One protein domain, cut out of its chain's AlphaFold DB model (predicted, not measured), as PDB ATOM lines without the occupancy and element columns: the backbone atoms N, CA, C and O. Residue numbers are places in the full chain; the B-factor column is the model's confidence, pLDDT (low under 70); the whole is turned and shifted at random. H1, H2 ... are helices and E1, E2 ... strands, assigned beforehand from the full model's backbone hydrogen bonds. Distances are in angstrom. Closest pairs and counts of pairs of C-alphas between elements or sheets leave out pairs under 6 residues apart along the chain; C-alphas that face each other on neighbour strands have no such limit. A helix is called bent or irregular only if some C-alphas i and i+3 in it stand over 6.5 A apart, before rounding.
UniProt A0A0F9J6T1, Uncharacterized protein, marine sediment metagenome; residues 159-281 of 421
ATOM      1  N   ARG A 159     117.216 102.567 154.775       91.88
ATOM      2  CA  ARG A 159     117.528 102.991 153.403       91.88
ATOM      3  C   ARG A 159     119.013 102.871 153.072       91.88
ATOM      4  O   ARG A 159     119.344 102.718 151.902       91.88
ATOM      5  N   ASP A 160     119.863 102.926 154.092       92.75
ATOM      6  CA  ASP A 160     121.316 102.863 153.939       92.75
ATOM      7  C   ASP A 160     121.817 101.411 153.964       92.75
ATOM      8  O   ASP A 160     122.981 101.146 153.681       92.75
ATOM      9  N   VAL A 161     120.927 100.457 154.266       94.50
ATOM     10  CA  VAL A 161     121.243  99.030 154.335       94.50
ATOM     11  C   VAL A 161     120.978  98.371 152.991       94.50
ATOM     12  O   VAL A 161     119.848  98.336 152.498       94.50
ATOM     13  N   LYS A 162     122.033  97.813 152.405       94.50
ATOM     14  CA  LYS A 162     121.998  97.071 151.146       94.50
ATOM     15  C   LYS A 162     121.968  95.571 151.412       94.50
ATOM     16  O   LYS A 162     122.453  95.093 152.438       94.50
ATOM     17  N   ILE A 163     121.389  94.830 150.470       94.88
ATOM     18  CA  ILE A 163     121.410  93.365 150.495       94.88
ATOM     19  C   ILE A 163     122.873  92.900 150.570       94.88
ATOM     20  O   ILE A 163     123.738  93.440 149.883       94.88
ATOM     21  N   GLY A 164     123.140  91.939 151.450       94.06
ATOM     22  CA  GLY A 164     124.471  91.415 151.738       94.06
ATOM     23  C   GLY A 164     125.191  92.106 152.900       94.06
ATOM     24  O   GLY A 164     126.140  91.521 153.421       94.06
ATOM     25  N   ASN A 165     124.765  93.297 153.353       95.38
ATOM     26  CA  ASN A 165     125.419  93.958 154.490       95.38
ATOM     27  C   ASN A 165     125.304  93.121 155.765       95.38
ATOM     28  O   ASN A 165     124.234  92.592 156.076       95.38
ATOM     29  N   THR A 166     126.380  93.079 156.549       95.12
ATOM     30  CA  THR A 166     126.322  92.575 157.920       95.12
ATOM     31  C   THR A 166     125.833  93.695 158.824       95.12
ATOM     32  O   THR A 166     126.414  94.782 158.870       95.12
ATOM     33  N   VAL A 167     124.742  93.434 159.536       94.94
ATOM     34  CA  VAL A 167     124.092  94.395 160.419       94.94
ATOM     35  C   VAL A 167     124.055  93.882 161.848       94.94
ATOM     36  O   VAL A 167     123.946  92.680 162.096       94.94
ATOM     37  N   VAL A 168     124.087  94.818 162.790       93.19
ATOM     38  CA  VAL A 168     123.810  94.550 164.202       93.19
ATOM     39  C   VAL A 168     122.456  95.155 164.534       93.19
ATOM     40  O   VAL A 168     122.246  96.370 164.429       93.19
ATOM     41  N   LEU A 169     121.512  94.309 164.927       92.12
ATOM     42  CA  LEU A 169     120.190  94.729 165.364       92.12
ATOM     43  C   LEU A 169     120.241  95.328 166.775       92.12
ATOM     44  O   LEU A 169     121.152  95.087 167.562       92.12
ATOM     45  N   SER A 170     119.214  96.095 167.132       87.88
ATOM     46  CA  SER A 170     119.125  96.767 168.436       87.88
ATOM     47  C   SER A 170     119.062  95.809 169.635       87.88
ATOM     48  O   SER A 170     119.302  96.234 170.762       87.88
ATOM     49  N   ASN A 171     118.742  94.534 169.399       84.12
ATOM     50  CA  ASN A 171     118.794  93.443 170.374       84.12
ATOM     51  C   ASN A 171     120.147  92.704 170.340       84.12
ATOM     52  O   ASN A 171     120.227  91.575 170.802       84.12
ATOM     53  N   GLY A 172     121.196  93.283 169.749       87.25
ATOM     54  CA  GLY A 172     122.533  92.690 169.681       87.25
ATOM     55  C   GLY A 172     122.698  91.551 168.672       87.25
ATOM     56  O   GLY A 172     123.832  91.148 168.429       87.25
ATOM     57  N   THR A 173     121.617  91.057 168.058       89.44
ATOM     58  CA  THR A 173     121.697  90.007 167.039       89.44
ATOM     59  C   THR A 173     122.477  90.508 165.829       89.44
ATOM     60  O   THR A 173     122.142  91.541 165.244       89.44
ATOM     61  N   VAL A 174     123.503  89.753 165.446       92.44
ATOM     62  CA  VAL A 174     124.311  90.008 164.252       92.44
ATOM     63  C   VAL A 174     123.796  89.126 163.124       92.44
ATOM     64  O   VAL A 174     123.617  87.923 163.310       92.44
ATOM     65  N   GLY A 175     123.558  89.709 161.953       93.69
ATOM     66  CA  GLY A 175     123.089  88.954 160.797       93.69
ATOM     67  C   GLY A 175     123.372  89.653 159.477       93.69
ATOM     68  O   GLY A 175     123.611  90.857 159.432       93.69
ATOM     69  N   GLN A 176     123.345  88.890 158.391       95.12
ATOM     70  CA  GLN A 176     123.444  89.429 157.042       95.12
ATOM     71  C   GLN A 176     122.053  89.811 156.536       95.12
ATOM     72  O   GLN A 176     121.133  88.998 156.577       95.12
ATOM     73  N   TYR A 177     121.877  91.039 156.061       95.94
ATOM     74  CA  TYR A 177     120.601  91.492 155.522       95.94
ATOM     75  C   TYR A 177     120.341  90.880 154.142       95.94
ATOM     76  O   TYR A 177     121.104  91.098 153.205       95.94
ATOM     77  N   LEU A 178     119.245  90.132 154.013       94.62
ATOM     78  CA  LEU A 178     118.871  89.429 152.784       94.62
ATOM     79  C   LEU A 178     117.884  90.216 151.915       94.62
ATOM     80  O   LEU A 178     117.694  89.881 150.757       94.62
ATOM     81  N   GLY A 179     117.244  91.259 152.447       94.56
ATOM     82  CA  GLY A 179     116.281  92.070 151.699       94.56
ATOM     83  C   GLY A 179     114.894  92.118 152.335       94.56
ATOM     84  O   GLY A 179     114.709  91.784 153.506       94.56
ATOM     85  N   CYS A 180     113.918  92.597 151.563       94.69
ATOM     86  CA  CYS A 180     112.549  92.845 152.014       94.69
ATOM     87  C   CYS A 180     111.551  92.083 151.132       94.69
ATOM     88  O   CYS A 180     111.447  92.358 149.935       94.69
ATOM     89  N   PHE A 181     110.814  91.154 151.739       94.50
ATOM     90  CA  PHE A 181     109.979  90.177 151.043       94.50
ATOM     91  C   PHE A 181     108.581  90.097 151.658       94.50
ATOM     92  O   PHE A 181     108.403  90.310 152.857       94.50
ATOM     93  N   HIS A 182     107.578  89.772 150.850       93.31
ATOM     94  CA  HIS A 182     106.257  89.406 151.348       93.31
ATOM     95  C   HIS A 182     106.251  87.934 151.757       93.31
ATOM     96  O   HIS A 182     106.799  87.102 151.042       93.31
ATOM     97  N   LEU A 183     105.633  87.618 152.896       92.38
ATOM     98  CA  LEU A 183     105.411  86.228 153.291       92.38
ATOM     99  C   LEU A 183     104.309  85.619 152.432       92.38
ATOM    100  O   LEU A 183     103.270  86.252 152.238       92.38
ATOM    101  N   VAL A 184     104.519  84.384 151.995       90.50
ATOM    102  CA  VAL A 184     103.479  83.534 151.425       90.50
ATOM    103  C   VAL A 184     103.086  82.523 152.492       90.50
ATOM    104  O   VAL A 184     103.928  81.775 152.983       90.50
ATOM    105  N   SER A 185     101.817  82.524 152.884       89.19
ATOM    106  CA  SER A 185     101.275  81.627 153.904       89.19
ATOM    107  C   SER A 185     100.152  80.777 153.342       89.19
ATOM    108  O   SER A 185      99.361  81.257 152.532       89.19
ATOM    109  N   MET A 186     100.048  79.540 153.815       84.44
ATOM    110  CA  MET A 186      98.941  78.653 153.478       84.44
ATOM    111  C   MET A 186      98.024  78.491 154.687       84.44
ATOM    112  O   MET A 186      98.470  78.218 155.799       84.44
ATOM    113  N   SER A 187      96.723  78.659 154.491       84.44
ATOM    114  CA  SER A 187      95.721  78.407 155.520       84.44
ATOM    115  C   SER A 187      94.752  77.330 155.056       84.44
ATOM    116  O   SER A 187      94.267  77.352 153.928       84.44
ATOM    117  N   TYR A 188      94.472  76.379 155.937       78.44
ATOM    118  CA  TYR A 188      93.377  75.434 155.757       78.44
ATOM    119  C   TYR A 188      92.115  76.031 156.374       78.44
ATOM    120  O   TYR A 188      92.214  76.777 157.359       78.44
ATOM    121  N   GLY A 189      90.952  75.724 155.789       73.00
ATOM    122  CA  GLY A 189      89.660  76.059 156.385       73.00
ATOM    123  C   GLY A 189      89.616  75.652 157.860       73.00
ATOM    124  O   GLY A 189      90.288  74.703 158.264       73.00
ATOM    125  N   ASP A 190      88.887  76.417 158.673       70.94
ATOM    126  CA  ASP A 190      88.830  76.220 160.121       70.94
ATOM    127  C   ASP A 190      88.391  74.784 160.443       70.94
ATOM    128  O   ASP A 190      87.224  74.417 160.279       70.94
ATOM    129  N   SER A 191      89.343  73.956 160.883       61.28
ATOM    130  CA  SER A 191      89.147  72.518 161.091       61.28
ATOM    131  C   SER A 191      88.059  72.226 162.122       61.28
ATOM    132  O   SER A 191      87.503  71.129 162.147       61.28
ATOM    133  N   TYR A 192      87.708  73.214 162.953       65.88
ATOM    134  CA  TYR A 192      86.612  73.108 163.907       65.88
ATOM    135  C   TYR A 192      85.237  72.926 163.259       65.88
ATOM    136  O   TYR A 192      84.336  72.404 163.915       65.88
ATOM    137  N   ARG A 193      85.049  73.316 161.993       68.31
ATOM    138  CA  ARG A 193      83.739  73.233 161.334       68.31
ATOM    139  C   ARG A 193      83.481  71.949 160.550       68.31
ATOM    140  O   ARG A 193      82.395  71.838 159.997       68.31
ATOM    141  N   ARG A 194      84.407  70.978 160.510       62.50
ATOM    142  CA  ARG A 194      84.368  69.784 159.622       62.50
ATOM    143  C   ARG A 194      84.265  70.082 158.118       62.50
ATOM    144  O   ARG A 194      84.602  69.211 157.332       62.50
ATOM    145  N   ASP A 195      83.913  71.300 157.721       63.00
ATOM    146  CA  ASP A 195      84.112  71.811 156.374       63.00
ATOM    147  C   ASP A 195      85.590  72.161 156.192       63.00
ATOM    148  O   ASP A 195      86.038  73.284 156.453       63.00
ATOM    149  N   SER A 196      86.366  71.178 155.739       65.44
ATOM    150  CA  SER A 196      87.696  71.392 155.179       65.44
ATOM    151  C   SER A 196      87.562  72.151 153.860       65.44
ATOM    152  O   SER A 196      87.631  71.577 152.774       65.44
ATOM    153  N   GLY A 197      87.324  73.459 153.951       73.62
ATOM    154  CA  GLY A 197      87.403  74.331 152.787       73.62
ATOM    155  C   GLY A 197      88.781  74.208 152.121       73.62
ATOM    156  O   GLY A 197      89.760  73.873 152.803       73.62
ATOM    157  N   PRO A 198      88.877  74.489 150.810       77.38
ATOM    158  CA  PRO A 198      90.129  74.368 150.073       77.38
ATOM    159  C   PRO A 198      91.228  75.204 150.735       77.38
ATOM    160  O   PRO A 198      90.955  76.267 151.305       77.38
ATOM    161  N   ALA A 199      92.470  74.723 150.651       80.50
ATOM    162  CA  ALA A 199      93.624  75.476 151.119       80.50
ATOM    163  C   ALA A 199      93.665  76.843 150.422       80.50
ATOM    164  O   ALA A 199      93.534  76.946 149.202       80.50
ATOM    165  N   LYS A 200      93.836  77.906 151.206       84.31
ATOM    166  CA  LYS A 200      93.982  79.271 150.707       84.31
ATOM    167  C   LYS A 200      95.427  79.690 150.861       84.31
ATOM    168  O   LYS A 200      95.960  79.671 151.972       84.31
ATOM    169  N   VAL A 201      96.040  80.094 149.756       85.94
ATOM    170  CA  VAL A 201      97.356  80.723 149.785       85.94
ATOM    171  C   VAL A 201      97.169  82.232 149.817       85.94
ATOM    172  O   VAL A 201      96.462  82.808 148.993       85.94
ATOM    173  N   GLU A 202      97.787  82.869 150.801       87.88
ATOM    174  CA  GLU A 202      97.695  84.302 151.033       87.88
ATOM    175  C   GLU A 202      99.088  84.918 151.058       87.88
ATOM    176  O   GLU A 202     100.020  84.378 151.656       87.88
ATOM    177  N   ILE A 203      99.216  86.087 150.433       88.81
ATOM    178  CA  ILE A 203     100.424  86.902 150.500       88.81
ATOM    179  C   ILE A 203     100.205  87.978 151.559       88.81
ATOM    180  O   ILE A 203      99.265  88.777 151.481       88.81
ATOM    181  N   ALA A 204     101.089  88.026 152.553       89.25
ATOM    182  CA  ALA A 204     101.018  89.015 153.612       89.25
ATOM    183  C   ALA A 204     101.121  90.431 153.031       89.25
ATOM    184  O   ALA A 204     102.076  90.777 152.334       89.25
ATOM    185  N   LYS A 205     100.154  91.291 153.368       89.00
ATOM    186  CA  LYS A 205     100.117  92.685 152.889       89.00
ATOM    187  C   LYS A 205     101.346  93.487 153.318       89.00
ATOM    188  O   LYS A 205     101.812  94.353 152.582       89.00
ATOM    189  N   THR A 206     101.858  93.197 154.509       90.12
ATOM    190  CA  THR A 206     103.021  93.874 155.079       90.12
ATOM    191  C   THR A 206     104.269  93.039 154.803       90.12
ATOM    192  O   THR A 206     104.338  91.908 155.290       90.12
ATOM    193  N   PRO A 207     105.252  93.560 154.048       92.88
ATOM    194  CA  PRO A 207     106.496  92.845 153.821       92.88
ATOM    195  C   PRO A 207     107.352  92.824 155.092       92.88
ATOM    196  O   PRO A 207     107.151  93.612 156.022       92.88
ATOM    197  N   LYS A 208     108.335  91.930 155.113       93.81
ATOM    198  CA  LYS A 208     109.292  91.758 156.200       93.81
ATOM    199  C   LYS A 208     110.717  91.853 155.697       93.81
ATOM    200  O   LYS A 208     111.018  91.496 154.565       93.81
ATOM    201  N   HIS A 209     111.589  92.330 156.567       95.06
ATOM    202  CA  HIS A 209     113.026  92.370 156.369       95.06
ATOM    203  C   HIS A 209     113.641  91.068 156.870       95.06
ATOM    204  O   HIS A 209     113.415  90.697 158.022       95.06
ATOM    205  N   PHE A 210     114.393  90.388 156.014       94.31
ATOM    206  CA  PHE A 210     115.004  89.104 156.329       94.31
ATOM    207  C   PHE A 210     116.486  89.247 156.640       94.31
ATOM    208  O   PHE A 210     117.207  89.992 155.974       94.31
ATOM    209  N   PHE A 211     116.929  88.505 157.651       94.44
ATOM    210  CA  PHE A 211     118.313  88.451 158.100       94.44
ATOM    211  C   PHE A 211     118.762  86.998 158.190       94.44
ATOM    212  O   PHE A 211     118.076  86.186 158.806       94.44
ATOM    213  N   TYR A 212     119.913  86.679 157.615       93.31
ATOM    214  CA  TYR A 212     120.591  85.413 157.848       93.31
ATOM    215  C   TYR A 212     121.428  85.523 159.123       93.31
ATOM    216  O   TYR A 212     122.301  86.387 159.229       93.31
ATOM    217  N   ILE A 213     121.144  84.665 160.096       91.75
ATOM    218  CA  ILE A 213     121.844  84.589 161.374       91.75
ATOM    219  C   ILE A 213     122.632  83.289 161.379       91.75
ATOM    220  O   ILE A 213     122.053  82.202 161.300       91.75
ATOM    221  N   LYS A 214     123.952  83.405 161.510       90.12
ATOM    222  CA  LYS A 214     124.817  82.241 161.660       90.12
ATOM    223  C   LYS A 214     124.583  81.607 163.031       90.12
ATOM    224  O   LYS A 214     124.615  82.311 164.044       90.12
ATOM    225  N   GLY A 215     124.341  80.300 163.063       84.00
ATOM    226  CA  GLY A 215     124.149  79.568 164.311       84.00
ATOM    227  C   GLY A 215     125.411  79.633 165.172       84.00
ATOM    228  O   GLY A 215     126.529  79.541 164.662       84.00
ATOM    229  N   THR A 216     125.255  79.788 166.487       75.31
ATOM    230  CA  THR A 216     126.397  79.773 167.423       75.31
ATOM    231  C   THR A 216     126.742  78.362 167.908       75.31
ATOM    232  O   THR A 216     127.682  78.206 168.680       75.31
ATOM    233  N   GLY A 217     125.980  77.341 167.489       65.50
ATOM    234  CA  GLY A 217     126.172  75.943 167.892       65.50
ATOM    235  C   GLY A 217     125.736  75.628 169.329       65.50
ATOM    236  O   GLY A 217     126.108  74.592 169.864       65.50
ATOM    237  N   THR A 218     124.973  76.512 169.985       48.97
ATOM    238  CA  THR A 218     124.522  76.316 171.374       48.97
ATOM    239  C   THR A 218     123.050  76.702 171.547       48.97
ATOM    240  O   THR A 218     122.691  77.865 171.358       48.97
ATOM    241  N   GLY A 219     122.201  75.760 171.976       60.56
ATOM    242  CA  GLY A 219     120.782  75.994 172.299       60.56
ATOM    243  C   GLY A 219     119.827  75.906 171.097       60.56
ATOM    244  O   GLY A 219     120.144  75.295 170.089       60.56
ATOM    245  N   PHE A 220     118.647  76.543 171.183       45.19
ATOM    246  CA  PHE A 220     117.580  76.520 170.153       45.19
ATOM    247  C   PHE A 220     117.965  77.118 168.774       45.19
ATOM    248  O   PHE A 220     117.127  77.162 167.864       45.19
ATOM    249  N   ALA A 221     119.203  77.588 168.619       53.97
ATOM    250  CA  ALA A 221     119.806  78.090 167.386       53.97
ATOM    251  C   ALA A 221     121.031  77.230 167.012       53.97
ATOM    252  O   ALA A 221     122.137  77.733 166.819       53.97
ATOM    253  N   GLU A 222     120.835  75.912 166.972       65.56
ATOM    254  CA  GLU A 222     121.893  74.932 166.694       65.56
ATOM    255  C   GLU A 222     122.361  74.941 165.224       65.56
ATOM    256  O   GLU A 222     123.341  74.291 164.880       65.56
ATOM    257  N   GLY A 223     121.726  75.744 164.367       80.56
ATOM    258  CA  GLY A 223     122.097  75.914 162.968       80.56
ATOM    259  C   GLY A 223     121.796  77.315 162.448       80.56
ATOM    260  O   GLY A 223     121.179  78.145 163.122       80.56
ATOM    261  N   ASP A 224     122.259  77.567 161.231       86.56
ATOM    262  CA  ASP A 224     122.036  78.828 160.539       86.56
ATOM    263  C   ASP A 224     120.557  79.021 160.215       86.56
ATOM    264  O   ASP A 224     119.933  78.166 159.580       86.56
ATOM    265  N   THR A 225     120.014  80.177 160.583       90.12
ATOM    266  CA  THR A 225     118.586  80.470 160.447       90.12
ATOM    267  C   THR A 225     118.342  81.782 159.710       90.12
ATOM    268  O   THR A 225     119.194  82.670 159.668       90.12
ATOM    269  N   CYS A 226     117.150  81.912 159.134       90.50
ATOM    270  CA  CYS A 226     116.651  83.163 158.579       90.50
ATOM    271  C   CYS A 226     115.605  83.748 159.522       90.50
ATOM    272  O   CYS A 226     114.686  83.039 159.920       90.50
ATOM    273  N   MET A 227     115.721  85.038 159.829       90.81
ATOM    274  CA  MET A 227     114.822  85.771 160.716       90.81
ATOM    275  C   MET A 227     114.107  86.893 159.964       90.81
ATOM    276  O   MET A 227     114.755  87.792 159.426       90.81
ATOM    277  N   GLY A 228     112.773  86.860 159.948       92.44
ATOM    278  CA  GLY A 228     111.934  87.890 159.326       92.44
ATOM    279  C   GLY A 228     111.357  88.891 160.335       92.44
ATOM    280  O   GLY A 228     110.594  88.505 161.220       92.44
ATOM    281  N   ILE A 229     111.647  90.188 160.170       92.06
ATOM    282  CA  ILE A 229     111.178  91.280 161.045       92.06
ATOM    283  C   ILE A 229     110.456  92.358 160.226       92.06
ATOM    284  O   ILE A 229     110.995  92.877 159.255       92.06
ATOM    285  N   SER A 230     109.254  92.768 160.639       91.00
ATOM    286  CA  SER A 230     108.481  93.797 159.918       91.00
ATOM    287  C   SER A 230     109.105  95.198 160.004       91.00
ATOM    288  O   SER A 230     109.100  95.938 159.027       91.00
ATOM    289  N   SER A 231     109.662  95.555 161.165       90.69
ATOM    290  CA  SER A 231     110.252  96.877 161.428       90.69
ATOM    291  C   SER A 231     111.566  96.741 162.204       90.69
ATOM    292  O   SER A 231     111.600  97.030 163.408       90.69
ATOM    293  N   PRO A 232     112.644  96.250 161.566       92.88
ATOM    294  CA  PRO A 232     113.917  96.044 162.241       92.88
ATOM    295  C   PRO A 232     114.506  97.376 162.704       92.88
ATOM    296  O   PRO A 232     114.453  98.393 162.013       92.88
ATOM    297  N   LYS A 233     115.087  97.357 163.901       91.94
ATOM    298  CA  LYS A 233     115.858  98.475 164.444       91.94
ATOM    299  C   LYS A 233     117.325  98.114 164.313       91.94
ATOM    300  O   LYS A 233     117.787  97.222 165.021       91.94
ATOM    301  N   ILE A 234     118.015  98.774 163.391       93.81
ATOM    302  CA  ILE A 234     119.420  98.515 163.081       93.81
ATOM    303  C   ILE A 234     120.276  99.541 163.811       93.81
ATOM    304  O   ILE A 234     119.988 100.739 163.773       93.81
ATOM    305  N   SER A 235     121.301  99.041 164.489       92.44
ATOM    306  CA  SER A 235     122.228  99.851 165.273       92.44
ATOM    307  C   SER A 235     123.551 100.104 164.573       92.44
ATOM    308  O   SER A 235     124.103 101.194 164.684       92.44
ATOM    309  N   GLU A 236     124.048  99.118 163.828       93.62
ATOM    310  CA  GLU A 236     125.331  99.193 163.136       93.62
ATOM    311  C   GLU A 236     125.221  98.461 161.797       93.62
ATOM    312  O   GLU A 236     124.473  97.486 161.667       93.62
ATOM    313  N   VAL A 237     125.949  98.956 160.800       94.44
ATOM    314  CA  VAL A 237     126.037  98.381 159.456       94.44
ATOM    315  C   VAL A 237     127.505  98.323 159.083       94.44
ATOM    316  O   VAL A 237     128.247  99.277 159.306       94.44
ATOM    317  N   SER A 238     127.907  97.195 158.518       93.31
ATOM    318  CA  SER A 238     129.237  96.976 157.968       93.31
ATOM    319  C   SER A 238     129.116  96.496 156.526       93.31
ATOM    320  O   SER A 238     128.136  95.835 156.150       93.31
ATOM    321  N   ASP A 239     130.086  96.890 155.703       87.38
ATOM    322  CA  ASP A 239     130.077  96.566 154.283       87.38
ATOM    323  C   ASP A 239     130.104  95.055 154.061       87.38
ATOM    324  O   ASP A 239     130.751  94.292 154.779       87.38
ATOM    325  N   ALA A 240     129.340  94.629 153.061       72.69
ATOM    326  CA  ALA A 240     129.296  93.241 152.655       72.69
ATOM    327  C   ALA A 240     130.614  92.865 151.972       72.69
ATOM    328  O   ALA A 240     131.070  93.582 151.082       72.69
ATOM    329  N   SER A 241     131.169  91.697 152.291       63.88
ATOM    330  CA  SER A 241     132.212  91.088 151.455       63.88
ATOM    331  C   SER A 241     131.666  90.591 150.110       63.88
ATOM    332  O   SER A 241     132.435  90.332 149.190       63.88
ATOM    333  N   THR A 242     130.344  90.432 149.999       72.44
ATOM    334  CA  THR A 242     129.687  89.743 148.886       72.44
ATOM    335  C   THR A 242     128.419  90.484 148.476       72.44
ATOM    336  O   THR A 242     127.523  90.704 149.291       72.44
ATOM    337  N   VAL A 243     128.337  90.867 147.201       72.44
ATOM    338  CA  VAL A 243     127.115  91.410 146.595       72.44
ATOM    339  C   VAL A 243     126.199  90.228 146.280       72.44
ATOM    340  O   VAL A 243     126.591  89.350 145.518       72.44
ATOM    341  N   LEU A 244     125.010  90.191 146.878       79.88
ATOM    342  CA  LEU A 244     123.987  89.183 146.587       79.88
ATOM    343  C   LEU A 244     122.876  89.819 145.742       79.88
ATOM    344  O   LEU A 244     122.464  90.947 146.034       79.88
ATOM    345  N   ASP A 245     122.387  89.109 144.720       88.69
ATOM    346  CA  ASP A 245     121.184  89.523 143.992       88.69
ATOM    347  C   ASP A 245     119.920  89.185 144.794       88.69
ATOM    348  O   ASP A 245     119.873  88.226 145.568       88.69
ATOM    349  N   ILE A 246     118.861  89.971 144.592       87.56
ATOM    350  CA  ILE A 246     117.593  89.784 145.302       87.56
ATOM    351  C   ILE A 246     116.971  88.412 145.004       87.56
ATOM    352  O   ILE A 246     116.383  87.804 145.900       87.56
ATOM    353  N   LYS A 247     117.135  87.896 143.779       87.75
ATOM    354  CA  LYS A 247     116.620  86.577 143.391       87.75
ATOM    355  C   LYS A 247     117.345  85.453 144.118       87.75
ATOM    356  O   LYS A 247     116.690  84.557 144.644       87.75
ATOM    357  N   ASP A 248     118.667  85.549 144.223       90.25
ATOM    358  CA  ASP A 248     119.476  84.570 144.951       90.25
ATOM    359  C   ASP A 248     119.061  84.536 146.425       90.25
ATOM    360  O   ASP A 248     118.851  83.472 147.005       90.25
ATOM    361  N   THR A 249     118.854  85.709 147.033       91.88
ATOM    362  CA  THR A 249     118.386  85.780 148.423       91.88
ATOM    363  C   THR A 249     116.974  85.229 148.614       91.88
ATOM    364  O   THR A 249     116.725  84.568 149.621       91.88
ATOM    365  N   GLU A 250     116.061  85.436 147.658       93.00
ATOM    366  CA  GLU A 250     114.718  84.844 147.684       93.00
ATOM    367  C   GLU A 250     114.788  83.313 147.684       93.00
ATOM    368  O   GLU A 250     114.173  82.665 148.531       93.00
ATOM    369  N   GLN A 251     115.599  82.735 146.792       90.31
ATOM    370  CA  GLN A 251     115.806  81.289 146.712       90.31
ATOM    371  C   GLN A 251     116.423  80.724 147.993       90.31
ATOM    372  O   GLN A 251     115.956  79.704 148.502       90.31
ATOM    373  N   VAL A 252     117.427  81.400 148.560       90.38
ATOM    374  CA  VAL A 252     118.039  81.001 149.838       90.38
ATOM    375  C   VAL A 252     116.998  80.984 150.958       90.38
ATOM    376  O   VAL A 252     116.930  80.018 151.720       90.38
ATOM    377  N   ILE A 253     116.160  82.021 151.056       90.81
ATOM    378  CA  ILE A 253     115.114  82.094 152.080       90.81
ATOM    379  C   ILE A 253     114.075  80.986 151.867       90.81
ATOM    380  O   ILE A 253     113.735  80.292 152.823       90.81
ATOM    381  N   ASN A 254     113.615  80.773 150.634       90.81
ATOM    382  CA  ASN A 254     112.623  79.744 150.314       90.81
ATOM    383  C   ASN A 254     113.141  78.331 150.581       90.81
ATOM    384  O   ASN A 254     112.426  77.525 151.172       90.81
ATOM    385  N   LYS A 255     114.411  78.052 150.266       89.00
ATOM    386  CA  LYS A 255     115.060  76.790 150.635       89.00
ATOM    387  C   LYS A 255     115.063  76.585 152.152       89.00
ATOM    388  O   LYS A 255     114.751  75.494 152.623       89.00
ATOM    389  N   LYS A 256     115.353  77.640 152.922       87.56
ATOM    390  CA  LYS A 256     115.330  77.600 154.394       87.56
ATOM    391  C   LYS A 256     113.920  77.391 154.950       87.56
ATOM    392  O   LYS A 256     113.768  76.589 155.868       87.56
ATOM    393  N   PHE A 257     112.893  78.035 154.389       86.00
ATOM    394  CA  PHE A 257     111.493  77.754 154.744       86.00
ATOM    395  C   PHE A 257     111.126  76.305 154.465       86.00
ATOM    396  O   PHE A 257     110.574  75.640 155.337       86.00
ATOM    397  N   ALA A 258     111.497  75.797 153.293       83.38
ATOM    398  CA  ALA A 258     111.193  74.431 152.921       83.38
ATOM    399  C   ALA A 258     111.881  73.416 153.851       83.38
ATOM    400  O   ALA A 258     111.247  72.456 154.263       83.38
ATOM    401  N   SER A 259     113.119  73.682 154.279       82.69
ATOM    402  CA  SER A 259     113.827  72.855 155.273       82.69
ATOM    403  C   SER A 259     113.344  72.999 156.729       82.69
ATOM    404  O   SER A 259     113.823  72.282 157.601       82.69
ATOM    405  N   GLY A 260     112.449  73.950 157.030       80.75
ATOM    406  CA  GLY A 260     112.057  74.283 158.408       80.75
ATOM    407  C   GLY A 260     113.114  75.057 159.217       80.75
ATOM    408  O   GLY A 260     112.943  75.282 160.414       80.75
ATOM    409  N   GLU A 261     114.205  75.492 158.580       79.00
ATOM    410  CA  GLU A 261     115.308  76.234 159.209       79.00
ATOM    411  C   GLU A 261     115.058  77.752 159.273       79.00
ATOM    412  O   GLU A 261     115.742  78.476 160.007       79.00
ATOM    413  N   ALA A 262     114.082  78.267 158.520       78.25
ATOM    414  CA  ALA A 262     113.636  79.652 158.637       78.25
ATOM    415  C   ALA A 262     112.687  79.818 159.834       78.25
ATOM    416  O   ALA A 262     111.742  79.051 160.006       78.25
ATOM    417  N   LYS A 263     112.910  80.857 160.644       72.38
ATOM    418  CA  LYS A 263     112.058  81.195 161.789       72.38
ATOM    419  C   LYS A 263     111.516  82.611 161.645       72.38
ATOM    420  O   LYS A 263     112.225  83.553 161.294       72.38
ATOM    421  N   LEU A 264     110.240  82.788 161.962       74.38
ATOM    422  CA  LEU A 264     109.629  84.110 162.063       74.38
ATOM    423  C   LEU A 264     109.573  84.508 163.536       74.38
ATOM    424  O   LEU A 264     109.036  83.778 164.359       74.38
ATOM    425  N   GLU A 265     110.122  85.674 163.876       65.25
ATOM    426  CA  GLU A 265     110.168  86.182 165.261       65.25
ATOM    427  C   GLU A 265     108.814  86.754 165.742       65.25
ATOM    428  O   GLU A 265     108.730  87.479 166.732       65.25
ATOM    429  N   SER A 266     107.732  86.476 165.019       59.28
ATOM    430  CA  SER A 266     106.431  87.091 165.251       59.28
ATOM    431  C   SER A 266     105.520  86.241 166.127       59.28
ATOM    432  O   SER A 266     105.412  85.032 165.958       59.28
ATOM    433  N   ALA A 267     104.808  86.911 167.030       44.28
ATOM    434  CA  ALA A 267     103.900  86.302 167.993       44.28
ATOM    435  C   ALA A 267     102.504  85.953 167.430       44.28
ATOM    436  O   ALA A 267     101.656  85.515 168.200       44.28
ATOM    437  N   SER A 268     102.216  86.188 166.143       57.59
ATOM    438  CA  SER A 268     100.892  85.885 165.576       57.59
ATOM    439  C   SER A 268     100.847  84.510 164.905       57.59
ATOM    440  O   SER A 268     101.620  84.254 163.985       57.59
ATOM    441  N   ASP A 269      99.875  83.682 165.301       49.25
ATOM    442  CA  ASP A 269      99.666  82.298 164.840       49.25
ATOM    443  C   ASP A 269      99.651  82.115 163.311       49.25
ATOM    444  O   ASP A 269     100.055  81.069 162.803       49.25
ATOM    445  N   SER A 270      99.233  83.136 162.555       54.22
ATOM    446  CA  SER A 270      99.212  83.099 161.086       54.22
ATOM    447  C   SER A 270     100.601  82.981 160.454       54.22
ATOM    448  O   SER A 270     100.726  82.532 159.319       54.22
ATOM    449  N   GLU A 271     101.656  83.352 161.176       60.38
ATOM    450  CA  GLU A 271     103.018  83.338 160.653       60.38
ATOM    451  C   GLU A 271     103.702  81.978 160.766       60.38
ATOM    452  O   GLU A 271     104.599  81.687 159.982       60.38
ATOM    453  N   TYR A 272     103.219  81.087 161.636       63.69
ATOM    454  CA  TYR A 272     103.710  79.706 161.694       63.69
ATOM    455  C   TYR A 272     103.358  78.883 160.450       63.69
ATOM    456  O   TYR A 272     103.829  77.761 160.307       63.69
ATOM    457  N   ARG A 273     102.536  79.425 159.543       78.56
ATOM    458  CA  ARG A 273     102.136  78.775 158.287       78.56
ATOM    459  C   ARG A 273     102.780  79.397 157.048       78.56
ATOM    460  O   ARG A 273     102.277  79.216 155.937       78.56
ATOM    461  N   ALA A 274     103.838  80.183 157.228       85.94
ATOM    462  CA  ALA A 274     104.608  80.696 156.106       85.94
ATOM    463  C   ALA A 274     105.303  79.534 155.378       85.94
ATOM    464  O   ALA A 274     106.049  78.773 155.988       85.94
ATOM    465  N   ILE A 275     105.046  79.418 154.077       89.31
ATOM    466  CA  ILE A 275     105.625  78.396 153.191       89.31
ATOM    467  C   ILE A 275     106.760  78.957 152.327       89.31
ATOM    468  O   ILE A 275     107.485  78.205 151.686       89.31
ATOM    469  N   GLY A 276     106.926  80.280 152.311       91.81
ATOM    470  CA  GLY A 276     107.980  80.946 151.563       91.81
ATOM    471  C   GLY A 276     107.838  82.460 151.584       91.81
ATOM    472  O   GLY A 276     107.043  83.043 152.329       91.81
ATOM    473  N   VAL A 277     108.633  83.101 150.741       93.69
ATOM    474  CA  VAL A 277     108.695  84.540 150.561       93.69
ATOM    475  C   VAL A 277     108.758  84.886 149.089       93.69
ATOM    476  O   VAL A 277     109.172  84.080 148.258       93.69
ATOM    477  N   ILE A 278     108.394  86.127 148.793       91.94
ATOM    478  CA  ILE A 278     108.528  86.688 147.461       91.94
ATOM    479  C   ILE A 278     109.029  88.126 147.499       91.94
ATOM    480  O   ILE A 278     108.618  88.921 148.355       91.94
ATOM    481  N   ALA A 279     109.927  88.475 146.576       89.94
ATOM    482  CA  ALA A 279     110.471  89.818 146.486       89.94
ATOM    483  C   ALA A 279     109.372  90.857 146.253       89.94
ATOM    484  O   ALA A 279     108.392  90.652 145.534       89.94
ATOM    485  N   ARG A 280     109.564  92.037 146.843       82.19
ATOM    486  CA  ARG A 280     108.685  93.176 146.601       82.19
ATOM    487  C   ARG A 280     108.854  93.671 145.162       82.19
ATOM    488  O   ARG A 280     109.763  94.446 144.867       82.19
ATOM    489  N   THR A 281     107.952  93.280 144.271       70.50
ATOM    490  CA  THR A 281     107.891  93.827 142.913       70.50
ATOM    491  C   THR A 281     107.195  95.194 142.933       70.50
ATOM    492  O   THR A 281     106.216  95.423 143.642       70.50
TER     493      THR A 281
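What this domain is: This is residues 159 to 281 of the 421 residues of an uncharacterized protein of marine sediment metagenome (UniProt A0A0F9J6T1). A strongly twisted, branched sheet is built about one long, bent strand, E2, with helix H1 packed on it, chiefly on E8 and E2. The hairpin of E2 and E3 reaches out as an arm that makes much of the length, and residues 190 to 195 at its tip stick out; E1 and E6 lie toward the opposite end of the domain. The printed part has 123 residues, with two named helices and eight named strands in the order E1 E2 E3 E4 E5 E6 H1 E7 H2 E8; the neighbour strands are antiparallel except for parallel E5 and E7. The class is mixed, helices and strands, and the whole is compact, with a radius of gyration of the C-alphas of 15.6 A and spans of 53 by 36 by 23 A.

How they stand to each other: E2, residues 174 to 187, bends by 81 degrees at residue 177, and its pairing is staggered. On one side of it are E1, residues 166 to 169, with N 167 and O 175 2.8 A apart, and E8, residues 274 to 279, with N 182 and O 278 2.8 A apart. On the other side are E3, residues 200 to 203, with N 185 and O 202 2.9 A apart, and E4, residues 208 to 213, with N 176 and O 212 2.8 A apart. E1, E2 and E3 form a meander, each strand the antiparallel neighbour of the one before. E6, residues 234 to 238, is antiparallel to E1, with N 168 and O 236 2.9 A apart. E5, residues 225 to 229, forms a hairpin with E4, with N 211 and O 227 2.9 A apart. E7, residues 262 to 264, is parallel to E5, with N 263 and O 226 2.9 A apart. H1, residues 246 to 258, is on the sheet; its closest C-alphas to E8 are those of Asn 254 and Gly 276, 5.0 A apart. H2, residues 269 to 273, stands at the sheet's level, at a height of 3.4 A, and is apart from H1. Each O i to N i+4 pair of H1 is within hydrogen-bond range; in H2 it is 0 of 1, with 1 of 2 O i to N i+3 pairs within range.

Where its parts are: E1 begins at C-alpha 166, (126.322, 92.575, 157.920). E2 measures 32.1 A, H1 18.3 A and E4 15.4 A. E8, 14.5 A long, ends at C-alpha 279, (110.471, 89.818, 146.486).

The domain as a whole: The two C-alphas farthest apart, those of Arg 194 and Asp 239, are 53.2 A apart. The printed part has no cut. The links E2 to E3 and E4 to E5 are long. Mean pLDDT of the printed part is 83.1, and residues 191 to 196, 217 to 222, 241 and 265 to 272 are under 70.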